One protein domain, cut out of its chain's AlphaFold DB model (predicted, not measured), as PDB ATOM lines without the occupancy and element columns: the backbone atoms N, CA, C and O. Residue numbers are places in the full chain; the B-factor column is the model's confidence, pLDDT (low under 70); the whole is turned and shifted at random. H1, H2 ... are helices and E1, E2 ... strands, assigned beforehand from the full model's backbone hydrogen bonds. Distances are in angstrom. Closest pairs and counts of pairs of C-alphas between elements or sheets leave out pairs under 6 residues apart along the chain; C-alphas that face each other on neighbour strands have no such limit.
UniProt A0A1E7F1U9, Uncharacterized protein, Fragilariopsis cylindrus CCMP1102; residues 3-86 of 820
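What this domain is: This is residues 3 to 86 of the 820 residues of an uncharacterized protein of Fragilariopsis cylindrus CCMP1102 (UniProt A0A1E7F1U9). A loose, three-armed model: the short parallel strands E3 and E4 lie side by side near the middle, and from them one arm is the twisted hairpin of E1 and E2, a second holds the helices H1 and H2 with the winding loop of residues 43 to 64 beyond them, and the third is the short helix H3 at the end of the printed part. The printed part has 84 residues, with three named helices and four named strands in the order E1 E2 E3 H1 H2 E4 H3. The sheets are E1 and E2, antiparallel, and E3 and E4, parallel; the class is mixed, helices and strands, with under half of the residues in named elements. The radius of gyration of the C-alphas is 16.0 A, and the spans are 45 by 36 by 21 A.

How they stand to each other: E1, residues 11 to 16, and E2, residues 19 to 27, form an antiparallel hairpin at 155 degrees, with N 12 and O 26 at 2.8 A and N 24 and O 14 at 2.8 A, within hydrogen-bond range. E2 bends by 82 degrees at residue 22 and runs on into E3, residues 29 to 31, at 65 degrees; E2 and E3 meet only through their link. E3 and E4, residues 76 to 78, are parallel at 44 degrees, with N 31 and O 77 at 2.8 A. Residues 3 to 4 pair with residues 29 to 30 of E3, antiparallel. H1, residues 35 to 42, and H2, residues 65 to 71, touch, about perpendicular at 84 degrees; their closest C-alphas, of His 39 and Asp 65, are 5.9 A apart. E3, H1, H2 and E4 make a strand-helix-strand unit, two parallel neighbour strands with helices between them in the chain, and its crossover is right-handed. H1 and E4 are only just apart, at 8.2 A. H3, residues 81 to 85, touches no helix. In H1, H2 and H3 every O i to N i+4 pair is within hydrogen-bond range.

Where its parts are: E1 begins at C-alpha 11, (165.875, -78.370, 70.707), and is 14.3 A long; E2 is 18.7 A. E3 measures 6.9 A and E4 7.1 A. H1 begins at C-alpha 35, (178.314, -92.669, 62.515), and is 10.3 A long; H2 is 9.9 A. H3 is 6.1 A long and ends at C-alpha 85, (180.579, -70.981, 64.945).

The domain as a whole: The C-alphas of Ala 58 and Met 86 are the two farthest apart, 48.0 A. The printed part has no cut. The link from H1 to H2, 22 residues, is long; the other links are tight. The mean pLDDT of the printed part is 73.5; 24 residues are under 70, among them 5 to 9, 45 to 50 and 79 to 86.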
ATOM      1  N   ILE A   3     177.375 -86.135  73.568       69.38
ATOM      2  CA  ILE A   3     177.373 -85.000  74.511       69.38
ATOM      3  C   ILE A   3     176.062 -84.226  74.430       69.38
ATOM      4  O   ILE A   3     175.480 -84.102  73.357       69.38
ATOM      5  N   GLN A   4     175.599 -83.663  75.542       74.44
ATOM      6  CA  GLN A   4     174.468 -82.732  75.517       74.44
ATOM      7  C   GLN A   4     174.814 -81.507  74.662       74.44
ATOM      8  O   GLN A   4     175.953 -81.030  74.688       74.44
ATOM      9  N   SER A   5     173.847 -80.995  73.896       69.38
ATOM     10  CA  SER A   5     174.057 -79.733  73.186       69.38
ATOM     11  C   SER A   5     174.327 -78.621  74.207       69.38
ATOM     12  O   SER A   5     173.535 -78.444  75.132       69.38
ATOM     13  N   PRO A   6     175.412 -77.839  74.055       59.31
ATOM     14  CA  PRO A   6     175.721 -76.744  74.975       59.31
ATOM     15  C   PRO A   6     174.765 -75.549  74.808       59.31
ATOM     16  O   PRO A   6     174.859 -74.566  75.539       59.31
ATOM     17  N   LEU A   7     173.861 -75.599  73.825       61.59
ATOM     18  CA  LEU A   7     172.909 -74.541  73.518       61.59
ATOM     19  C   LEU A   7     171.531 -74.910  74.067       61.59
ATOM     20  O   LEU A   7     170.848 -75.765  73.510       61.59
ATOM     21  N   ALA A   8     171.069 -74.192  75.092       59.72
ATOM     22  CA  ALA A   8     169.729 -74.393  75.655       59.72
ATOM     23  C   ALA A   8     168.597 -74.208  74.618       59.72
ATOM     24  O   ALA A   8     167.533 -74.806  74.733       59.72
ATOM     25  N   SER A   9     168.826 -73.405  73.571       62.59
ATOM     26  CA  SER A   9     167.870 -73.191  72.477       62.59
ATOM     27  C   SER A   9     167.860 -74.305  71.423       62.59
ATOM     28  O   SER A   9     167.057 -74.272  70.490       62.59
ATOM     29  N   ASP A  10     168.794 -75.250  71.490       73.44
ATOM     30  CA  ASP A  10     169.005 -76.246  70.449       73.44
ATOM     31  C   ASP A  10     168.183 -77.507  70.708       73.44
ATOM     32  O   ASP A  10     168.659 -78.553  71.146       73.44
ATOM     33  N   THR A  11     166.894 -77.363  70.425       79.75
ATOM     34  CA  THR A  11     165.875 -78.370  70.707       79.75
ATOM     35  C   THR A  11     165.207 -78.871  69.430       79.75
ATOM     36  O   THR A  11     165.156 -78.153  68.429       79.75
ATOM     37  N   LEU A  12     164.640 -80.071  69.474       82.44
ATOM     38  CA  LEU A  12     163.777 -80.636  68.442       82.44
ATOM     39  C   LEU A  12     162.395 -80.915  69.022       82.44
ATOM     40  O   LEU A  12     162.264 -81.282  70.186       82.44
ATOM     41  N   LEU A  13     161.370 -80.748  68.194       82.06
ATOM     42  CA  LEU A  13     160.027 -81.224  68.494       82.06
ATOM     43  C   LEU A  13     159.928 -82.671  68.016       82.06
ATOM     44  O   LEU A  13     159.949 -82.925  66.812       82.06
ATOM     45  N   VAL A  14     159.867 -83.607  68.956       79.12
ATOM     46  CA  VAL A  14     159.771 -85.048  68.697       79.12
ATOM     47  C   VAL A  14     158.374 -85.514  69.114       79.12
ATOM     48  O   VAL A  14     157.891 -85.045  70.146       79.12
ATOM     49  N   PRO A  15     157.695 -86.380  68.341       76.56
ATOM     50  CA  PRO A  15     156.431 -86.976  68.767       76.56
ATOM     51  C   PRO A  15     156.577 -87.643  70.138       76.56
ATOM     52  O   PRO A  15     157.578 -88.310  70.398       76.56
ATOM     53  N   ASP A  16     155.609 -87.424  71.021       75.44
ATOM     54  CA  ASP A  16     155.542 -88.108  72.303       75.44
ATOM     55  C   ASP A  16     155.122 -89.565  72.069       75.44
ATOM     56  O   ASP A  16     154.034 -89.827  71.555       75.44
ATOM     57  N   ASN A  17     155.990 -90.510  72.439       71.44
ATOM     58  CA  ASN A  17     155.714 -91.941  72.299       71.44
ATOM     59  C   ASN A  17     154.497 -92.380  73.123       71.44
ATOM     60  O   ASN A  17     153.856 -93.362  72.764       71.44
ATOM     61  N   ASN A  18     154.172 -91.655  74.197       78.38
ATOM     62  CA  ASN A  18     153.048 -91.984  75.069       78.38
ATOM     63  C   ASN A  18     151.747 -91.287  74.643       78.38
ATOM     64  O   ASN A  18     150.677 -91.721  75.051       78.38
ATOM     65  N   ASN A  19     151.825 -90.231  73.823       78.81
ATOM     66  CA  ASN A  19     150.672 -89.449  73.369       78.81
ATOM     67  C   ASN A  19     150.780 -89.136  71.865       78.81
ATOM     68  O   ASN A  19     151.272 -88.064  71.483       78.81
ATOM     69  N   PRO A  20     150.307 -90.048  70.994       66.00
ATOM     70  CA  PRO A  20     150.315 -89.849  69.550       66.00
ATOM     71  C   PRO A  20     149.566 -88.558  69.175       66.00
ATOM     72  O   PRO A  20     148.364 -88.442  69.385       66.00
ATOM     73  N   GLY A  21     150.287 -87.563  68.645       74.25
ATOM     74  CA  GLY A  21     149.745 -86.249  68.259       74.25
ATOM     75  C   GLY A  21     150.352 -85.063  69.017       74.25
ATOM     76  O   GLY A  21     150.367 -83.947  68.496       74.25
ATOM     77  N   ILE A  22     150.947 -85.296  70.190       79.31
ATOM     78  CA  ILE A  22     151.646 -84.266  70.966       79.31
ATOM     79  C   ILE A  22     153.134 -84.294  70.608       79.31
ATOM     80  O   ILE A  22     153.763 -85.348  70.579       79.31
ATOM     81  N   LYS A  23     153.727 -83.130  70.315       81.19
ATOM     82  CA  LYS A  23     155.173 -83.008  70.068       81.19
ATOM     83  C   LYS A  23     155.865 -82.445  71.304       81.19
ATOM     84  O   LYS A  23     155.614 -81.307  71.695       81.19
ATOM     85  N   LYS A  24     156.785 -83.211  71.886       82.56
ATOM     86  CA  LYS A  24     157.617 -82.792  73.015       82.56
ATOM     87  C   LYS A  24     158.878 -82.093  72.521       82.56
ATOM     88  O   LYS A  24     159.554 -82.565  71.608       82.56
ATOM     89  N   ARG A  25     159.225 -80.969  73.153       83.12
ATOM     90  CA  ARG A  25     160.507 -80.293  72.931       83.12
ATOM     91  C   ARG A  25     161.601 -81.024  73.706       83.12
ATOM     92  O   ARG A  25     161.536 -81.114  74.927       83.12
ATOM     93  N   ILE A  26     162.591 -81.547  72.994       82.94
ATOM     94  CA  ILE A  26     163.715 -82.304  73.552       82.94
ATOM     95  C   ILE A  26     165.017 -81.625  73.125       82.94
ATOM     96  O   ILE A  26     165.139 -81.189  71.979       82.94
ATOM     97  N   ASN A  27     165.991 -81.529  74.029       79.62
ATOM     98  CA  ASN A  27     167.321 -81.016  73.703       79.62
ATOM     99  C   ASN A  27     168.028 -81.953  72.723       79.62
ATOM    100  O   ASN A  27     167.943 -83.177  72.837       79.62
ATOM    101  N   LYS A  28     168.743 -81.380  71.753       83.81
ATOM    102  CA  LYS A  28     169.606 -82.184  70.894       83.81
ATOM    103  C   LYS A  28     170.764 -82.743  71.703       83.81
ATOM    104  O   LYS A  28     171.313 -82.083  72.585       83.81
ATOM    105  N   ILE A  29     171.171 -83.942  71.325       83.81
ATOM    106  CA  ILE A  29     172.381 -84.575  71.822       83.81
ATOM    107  C   ILE A  29     173.308 -84.767  70.620       83.81
ATOM    108  O   ILE A  29     172.852 -85.050  69.511       83.81
ATOM    109  N   LEU A  30     174.600 -84.525  70.803       79.25
ATOM    110  CA  LEU A  30     175.577 -84.413  69.730       79.25
ATOM    111  C   LEU A  30     176.530 -85.605  69.722       79.25
ATOM    112  O   LEU A  30     177.118 -85.949  70.745       79.25
ATOM    113  N   LEU A  31     176.707 -86.213  68.553       74.25
ATOM    114  CA  LEU A  31     177.676 -87.277  68.321       74.25
ATOM    115  C   LEU A  31     179.051 -86.672  67.993       74.25
ATOM    116  O   LEU A  31     179.158 -85.837  67.092       74.25
ATOM    117  N   GLN A  32     180.082 -87.101  68.726       66.19
ATOM    118  CA  GLN A  32     181.464 -86.615  68.614       66.19
ATOM    119  C   GLN A  32     182.277 -87.328  67.527       66.19
ATOM    120  O   GLN A  32     183.236 -86.752  67.026       66.19
ATOM    121  N   ILE A  33     181.899 -88.554  67.155       68.06
ATOM    122  CA  ILE A  33     182.541 -89.313  66.073       68.06
ATOM    123  C   ILE A  33     181.572 -89.506  64.901       68.06
ATOM    124  O   ILE A  33     180.352 -89.447  65.088       68.06
ATOM    125  N   PRO A  34     182.062 -89.750  63.676       74.69
ATOM    126  CA  PRO A  34     181.193 -90.100  62.562       74.69
ATOM    127  C   PRO A  34     180.397 -91.377  62.859       74.69
ATOM    128  O   PRO A  34     180.931 -92.333  63.411       74.69
ATOM    129  N   VAL A  35     179.150 -91.453  62.380       78.31
ATOM    130  CA  VAL A  35     178.314 -92.669  62.515       78.31
ATOM    131  C   VAL A  35     178.995 -93.916  61.937       78.31
ATOM    132  O   VAL A  35     178.746 -95.017  62.403       78.31
ATOM    133  N   ARG A  36     179.894 -93.744  60.961       76.94
ATOM    134  CA  ARG A  36     180.693 -94.841  60.404       76.94
ATOM    135  C   ARG A  36     181.692 -95.400  61.413       76.94
ATOM    136  O   ARG A  36     181.876 -96.603  61.475       76.94
ATOM    137  N   GLU A  37     182.347 -94.529  62.172       76.38
ATOM    138  CA  GLU A  37     183.281 -94.959  63.212       76.38
ATOM    139  C   GLU A  37     182.520 -95.673  64.327       76.38
ATOM    140  O   GLU A  37     182.906 -96.766  64.704       76.38
ATOM    141  N   LEU A  38     181.356 -95.141  64.719       78.62
ATOM    142  CA  LEU A  38     180.438 -95.839  65.620       78.62
ATOM    143  C   LEU A  38     180.014 -97.211  65.070       78.62
ATOM    144  O   LEU A  38     179.969 -98.183  65.808       78.62
ATOM    145  N   HIS A  39     179.679 -97.302  63.783       82.50
ATOM    146  CA  HIS A  39     179.297 -98.567  63.153       82.50
ATOM    147  C   HIS A  39     180.440 -99.583  63.163       82.50
ATOM    148  O   HIS A  39     180.207-100.743  63.479       82.50
ATOM    149  N   ASN A  40     181.661 -99.146  62.861       78.62
ATOM    150  CA  ASN A  40     182.839-100.003  62.918       78.62
ATOM    151  C   ASN A  40     183.145-100.447  64.353       78.62
ATOM    152  O   ASN A  40     183.421-101.624  64.547       78.62
ATOM    153  N   ASP A  41     183.029 -99.545  65.334       76.00
ATOM    154  CA  ASP A  41     183.180 -99.871  66.755       76.00
ATOM    155  C   ASP A  41     182.147-100.936  67.168       76.00
ATOM    156  O   ASP A  41     182.508-101.923  67.791       76.00
ATOM    157  N   LEU A  42     180.880-100.812  66.747       78.25
ATOM    158  CA  LEU A  42     179.849-101.826  67.020       78.25
ATOM    159  C   LEU A  42     180.195-103.200  66.432       78.25
ATOM    160  O   LEU A  42     179.846-104.215  67.023       78.25
ATOM    161  N   LEU A  43     180.828-103.230  65.259       76.00
ATOM    162  CA  LEU A  43     181.163-104.451  64.524       76.00
ATOM    163  C   LEU A  43     182.485-105.094  64.937       76.00
ATOM    164  O   LEU A  43     182.833-106.137  64.361       76.00
ATOM    165  N   ASP A  44     183.225-104.458  65.840       71.81
ATOM    166  CA  ASP A  44     184.542-104.914  66.258       71.81
ATOM    167  C   ASP A  44     184.467-106.348  66.804       71.81
ATOM    168  O   ASP A  44     183.462-106.766  67.379       71.81
ATOM    169  N   ALA A  45     185.510-107.131  66.544       63.66
ATOM    170  CA  ALA A  45     185.576-108.509  67.019       63.66
ATOM    171  C   ALA A  45     185.903-108.566  68.517       63.66
ATOM    172  O   ALA A  45     185.580-109.556  69.171       63.66
ATOM    173  N   ASP A  46     186.515-107.503  69.047       60.34
ATOM    174  CA  ASP A  46     186.762-107.340  70.472       60.34
ATOM    175  C   ASP A  46     185.429-107.103  71.217       60.34
ATOM    176  O   ASP A  46     184.778-106.075  70.990       60.34
ATOM    177  N   PRO A  47     185.016-108.005  72.128       58.00
ATOM    178  CA  PRO A  47     183.778-107.879  72.899       58.00
ATOM    179  C   PRO A  47     183.746-106.671  73.853       58.00
ATOM    180  O   PRO A  47     182.695-106.358  74.418       58.00
ATOM    181  N   LEU A  48     184.864-105.966  74.050       52.41
ATOM    182  CA  LEU A  48     184.920-104.725  74.829       52.41
ATOM    183  C   LEU A  48     184.517-103.484  74.030       52.41
ATOM    184  O   LEU A  48     184.241-102.438  74.624       52.41
ATOM    185  N   ILE A  49     184.488-103.592  72.702       57.66
ATOM    186  CA  ILE A  49     184.172-102.504  71.770       57.66
ATOM    187  C   ILE A  49     182.920-102.860  70.973       57.66
ATOM    188  O   ILE A  49     181.977-102.070  70.905       57.66
ATOM    189  N   GLY A  50     182.936-104.051  70.381       65.06
ATOM    190  CA  GLY A  50     181.895-104.572  69.527       65.06
ATOM    191  C   GLY A  50     180.795-105.266  70.306       65.06
ATOM    192  O   GLY A  50     180.982-105.802  71.396       65.06
ATOM    193  N   LEU A  51     179.605-105.266  69.718       76.81
ATOM    194  CA  LEU A  51     178.481-106.042  70.213       76.81
ATOM    195  C   LEU A  51     178.414-107.348  69.429       76.81
ATOM    196  O   LEU A  51     178.078-107.352  68.251       76.81
ATOM    197  N   ALA A  52     178.652-108.487  70.081       69.94
ATOM    198  CA  ALA A  52     178.513-109.790  69.421       69.94
ATOM    199  C   ALA A  52     177.134-109.953  68.742       69.94
ATOM    200  O   ALA A  52     177.024-110.514  67.655       69.94
ATOM    201  N   SER A  53     176.095-109.351  69.331       74.75
ATOM    202  CA  SER A  53     174.717-109.348  68.835       74.75
ATOM    203  C   SER A  53     174.469-108.525  67.567       74.75
ATOM    204  O   SER A  53     173.359-108.575  67.039       74.75
ATOM    205  N   VAL A  54     175.446-107.769  67.046       76.31
ATOM    206  CA  VAL A  54     175.312-107.135  65.719       76.31
ATOM    207  C   VAL A  54     175.724-108.054  64.566       76.31
ATOM    208  O   VAL A  54     175.640-107.648  63.401       76.31
ATOM    209  N   ARG A  55     176.102-109.302  64.870       78.75
ATOM    210  CA  ARG A  55     176.313-110.380  63.902       78.75
ATOM    211  C   ARG A  55     175.335-111.530  64.153       78.75
ATOM    212  O   ARG A  55     174.949-111.776  65.291       78.75
ATOM    213  N   ASP A  56     174.910-112.200  63.086       79.00
ATOM    214  CA  ASP A  56     174.139-113.442  63.199       79.00
ATOM    215  C   ASP A  56     175.045-114.633  63.564       79.00
ATOM    216  O   ASP A  56     176.270-114.515  63.627       79.00
ATOM    217  N   CYS A  57     174.443-115.803  63.792       76.06
ATOM    218  CA  CYS A  57     175.170-117.043  64.082       76.06
ATOM    219  C   CYS A  57     176.082-117.519  62.934       76.06
ATOM    220  O   CYS A  57     176.956-118.349  63.166       76.06
ATOM    221  N   ALA A  58     175.916-116.983  61.722       76.88
ATOM    222  CA  ALA A  58     176.777-117.227  60.567       76.88
ATOM    223  C   ALA A  58     177.863-116.138  60.390       76.88
ATOM    224  O   ALA A  58     178.619-116.168  59.420       76.88
ATOM    225  N   GLY A  59     177.958-115.171  61.314       71.25
ATOM    226  CA  GLY A  59     178.934-114.078  61.302       71.25
ATOM    227  C   GLY A  59     178.574-112.890  60.397       71.25
ATOM    228  O   GLY A  59     179.354-111.929  60.301       71.25
ATOM    229  N   ASN A  60     177.405-112.906  59.750       79.25
ATOM    230  CA  ASN A  60     176.950-111.818  58.890       79.25
ATOM    231  C   ASN A  60     176.485-110.619  59.709       79.25
ATOM    232  O   ASN A  60     175.872-110.741  60.764       79.25
ATOM    233  N   ILE A  61     176.725-109.430  59.169       80.19
ATOM    234  CA  ILE A  61     176.343-108.170  59.803       80.19
ATOM    235  C   ILE A  61     174.828-107.967  59.733       80.19
ATOM    236  O   ILE A  61     174.272-107.837  58.641       80.19
ATOM    237  N   LEU A  62     174.192-107.834  60.898       80.81
ATOM    238  CA  LEU A  62     172.749-107.608  61.040       80.81
ATOM    239  C   LEU A  62     172.344-106.147  60.798       80.81
ATOM    240  O   LEU A  62     171.248-105.861  60.317       80.81
ATOM    241  N   ILE A  63     173.231-105.198  61.112       80.81
ATOM    242  CA  ILE A  63     172.964-103.760  61.004       80.81
ATOM    243  C   ILE A  63     174.012-103.125  60.094       80.81
ATOM    244  O   ILE A  63     175.184-103.053  60.447       80.81
ATOM    245  N   SER A  64     173.608-102.623  58.925       81.62
ATOM    246  CA  SER A  64     174.488-101.841  58.039       81.62
ATOM    247  C   SER A  64     174.665-100.391  58.526       81.62
ATOM    248  O   SER A  64     173.796 -99.887  59.233       81.62
ATOM    249  N   ASP A  65     175.716 -99.668  58.099       80.00
ATOM    250  CA  ASP A  65     175.900 -98.223  58.402       80.00
ATOM    251  C   ASP A  65     174.649 -97.406  58.030       80.00
ATOM    252  O   ASP A  65     174.201 -96.551  58.796       80.00
ATOM    253  N   THR A  66     174.027 -97.708  56.886       80.44
ATOM    254  CA  THR A  66     172.777 -97.067  56.453       80.44
ATOM    255  C   THR A  66     171.625 -97.367  57.411       80.44
ATOM    256  O   THR A  66     170.885 -96.455  57.783       80.44
ATOM    257  N   LYS A  67     171.476 -98.625  57.842       82.50
ATOM    258  CA  LYS A  67     170.425 -99.019  58.787       82.50
ATOM    259  C   LYS A  67     170.669 -98.414  60.169       82.50
ATOM    260  O   LYS A  67     169.723 -97.911  60.763       82.50
ATOM    261  N   LEU A  68     171.917 -98.374  60.638       84.69
ATOM    262  CA  LEU A  68     172.290 -97.719  61.891       84.69
ATOM    263  C   LEU A  68     171.879 -96.247  61.875       84.69
ATOM    264  O   LEU A  68     171.210 -95.801  62.798       84.69
ATOM    265  N   ARG A  69     172.186 -95.509  60.798       82.94
ATOM    266  CA  ARG A  69     171.766 -94.103  60.635       82.94
ATOM    267  C   ARG A  69     170.255 -93.918  60.730       82.94
ATOM    268  O   ARG A  69     169.820 -92.927  61.306       82.94
ATOM    269  N   ALA A  70     169.479 -94.847  60.173       81.50
ATOM    270  CA  ALA A  70     168.021 -94.812  60.245       81.50
ATOM    271  C   ALA A  70     167.483 -95.119  61.655       81.50
ATOM    272  O   ALA A  70     166.393 -94.670  61.995       81.50
ATOM    273  N   MET A  71     168.236 -95.868  62.468       83.12
ATOM    274  CA  MET A  71     167.859 -96.244  63.837       83.12
ATOM    275  C   MET A  71     168.355 -95.268  64.908       83.12
ATOM    276  O   MET A  71     167.910 -95.354  66.051       83.12
ATOM    277  N   LEU A  72     169.270 -94.346  64.580       82.44
ATOM    278  CA  LEU A  72     169.745 -93.361  65.550       82.44
ATOM    279  C   LEU A  72     168.574 -92.513  66.077       82.44
ATOM    280  O   LEU A  72     167.728 -92.082  65.285       82.44
ATOM    281  N   PRO A  73     168.535 -92.207  67.391       82.94
ATOM    282  CA  PRO A  73     167.467 -91.406  67.967       82.94
ATOM    283  C   PRO A  73     167.276 -90.078  67.218       82.94
ATOM    284  O   PRO A  73     168.265 -89.407  66.907       82.94
ATOM    285  N   PRO A  74     166.033 -89.613  66.986       78.62
ATOM    286  CA  PRO A  74     165.784 -88.381  66.238       78.62
ATOM    287  C   PRO A  74     166.421 -87.136  66.861       78.62
ATOM    288  O   PRO A  74     166.656 -86.157  66.160       78.62
ATOM    289  N   HIS A  75     166.692 -87.150  68.166       81.50
ATOM    290  CA  HIS A  75     167.335 -86.048  68.878       81.50
ATOM    291  C   HIS A  75     168.870 -86.144  68.898       81.50
ATOM    292  O   HIS A  75     169.529 -85.163  69.246       81.50
ATOM    293  N   LEU A  76     169.444 -87.276  68.472       84.38
ATOM    294  CA  LEU A  76     170.878 -87.431  68.262       84.38
ATOM    295  C   LEU A  76     171.257 -86.847  66.893       84.38
ATOM    296  O   LEU A  76     170.690 -87.191  65.849       84.38
ATOM    297  N   ARG A  77     172.209 -85.917  66.885       77.44
ATOM    298  CA  ARG A  77     172.694 -85.244  65.677       77.44
ATOM    299  C   ARG A  77     174.208 -85.247  65.643       77.44
ATOM    300  O   ARG A  77     174.860 -85.173  66.674       77.44
ATOM    301  N   MET A  78     174.788 -85.296  64.450       72.56
ATOM    302  CA  MET A  78     176.199 -84.949  64.321       72.56
ATOM    303  C   MET A  78     176.402 -83.474  64.670       72.56
ATOM    304  O   MET A  78     175.556 -82.628  64.363       72.56
ATOM    305  N   MET A  79     177.540 -83.166  65.286       65.94
ATOM    306  CA  MET A  79     177.932 -81.790  65.557       65.94
ATOM    307  C   MET A  79     178.135 -81.031  64.231       65.94
ATOM    308  O   MET A  79     179.137 -81.194  63.544       65.94
ATOM    309  N   SER A  80     177.148 -80.218  63.849       60.72
ATOM    310  CA  SER A  80     177.224 -79.280  62.722       60.72
ATOM    311  C   SER A  80     178.177 -78.102  62.979       60.72
ATOM    312  O   SER A  80     178.488 -77.778  64.129       60.72
ATOM    313  N   ASP A  81     178.558 -77.380  61.922       54.22
ATOM    314  CA  ASP A  81     179.406 -76.185  62.039       54.22
ATOM    315  C   ASP A  81     178.757 -75.067  62.865       54.22
ATOM    316  O   ASP A  81     179.459 -74.277  63.485       54.22
ATOM    317  N   ARG A  82     177.425 -75.048  63.016       50.94
ATOM    318  CA  ARG A  82     176.730 -74.104  63.912       50.94
ATOM    319  C   ARG A  82     177.228 -74.189  65.363       50.94
ATOM    320  O   ARG A  82     177.299 -73.162  66.034       50.94
ATOM    321  N   TYR A  83     177.614 -75.379  65.831       53.84
ATOM    322  CA  TYR A  83     178.204 -75.574  67.164       53.84
ATOM    323  C   TYR A  83     179.675 -75.151  67.228       53.84
ATOM    324  O   TYR A  83     180.181 -74.882  68.311       53.84
ATOM    325  N   LYS A  84     180.341 -75.066  66.071       49.31
ATOM    326  CA  LYS A  84     181.717 -74.578  65.908       49.31
ATOM    327  C   LYS A  84     181.782 -73.050  65.710       49.31
ATOM    328  O   LYS A  84     182.820 -72.450  65.951       49.31
ATOM    329  N   ILE A  85     180.677 -72.417  65.292       44.88
ATOM    330  CA  ILE A  85     180.579 -70.981  64.945       44.88
ATOM    331  C   ILE A  85     180.180 -70.088  66.140       44.88
ATOM    332  O   ILE A  85     180.414 -68.873  66.119       44.88
ATOM    333  N   MET A  86     179.597 -70.656  67.204       51.12
ATOM    334  CA  MET A  86     179.324 -69.920  68.445       51.12
ATOM    335  C   MET A  86     180.656 -69.493  69.068       51.12
ATOM    336  O   MET A  86     181.400 -70.318  69.591       51.12
TER     337      MET A  86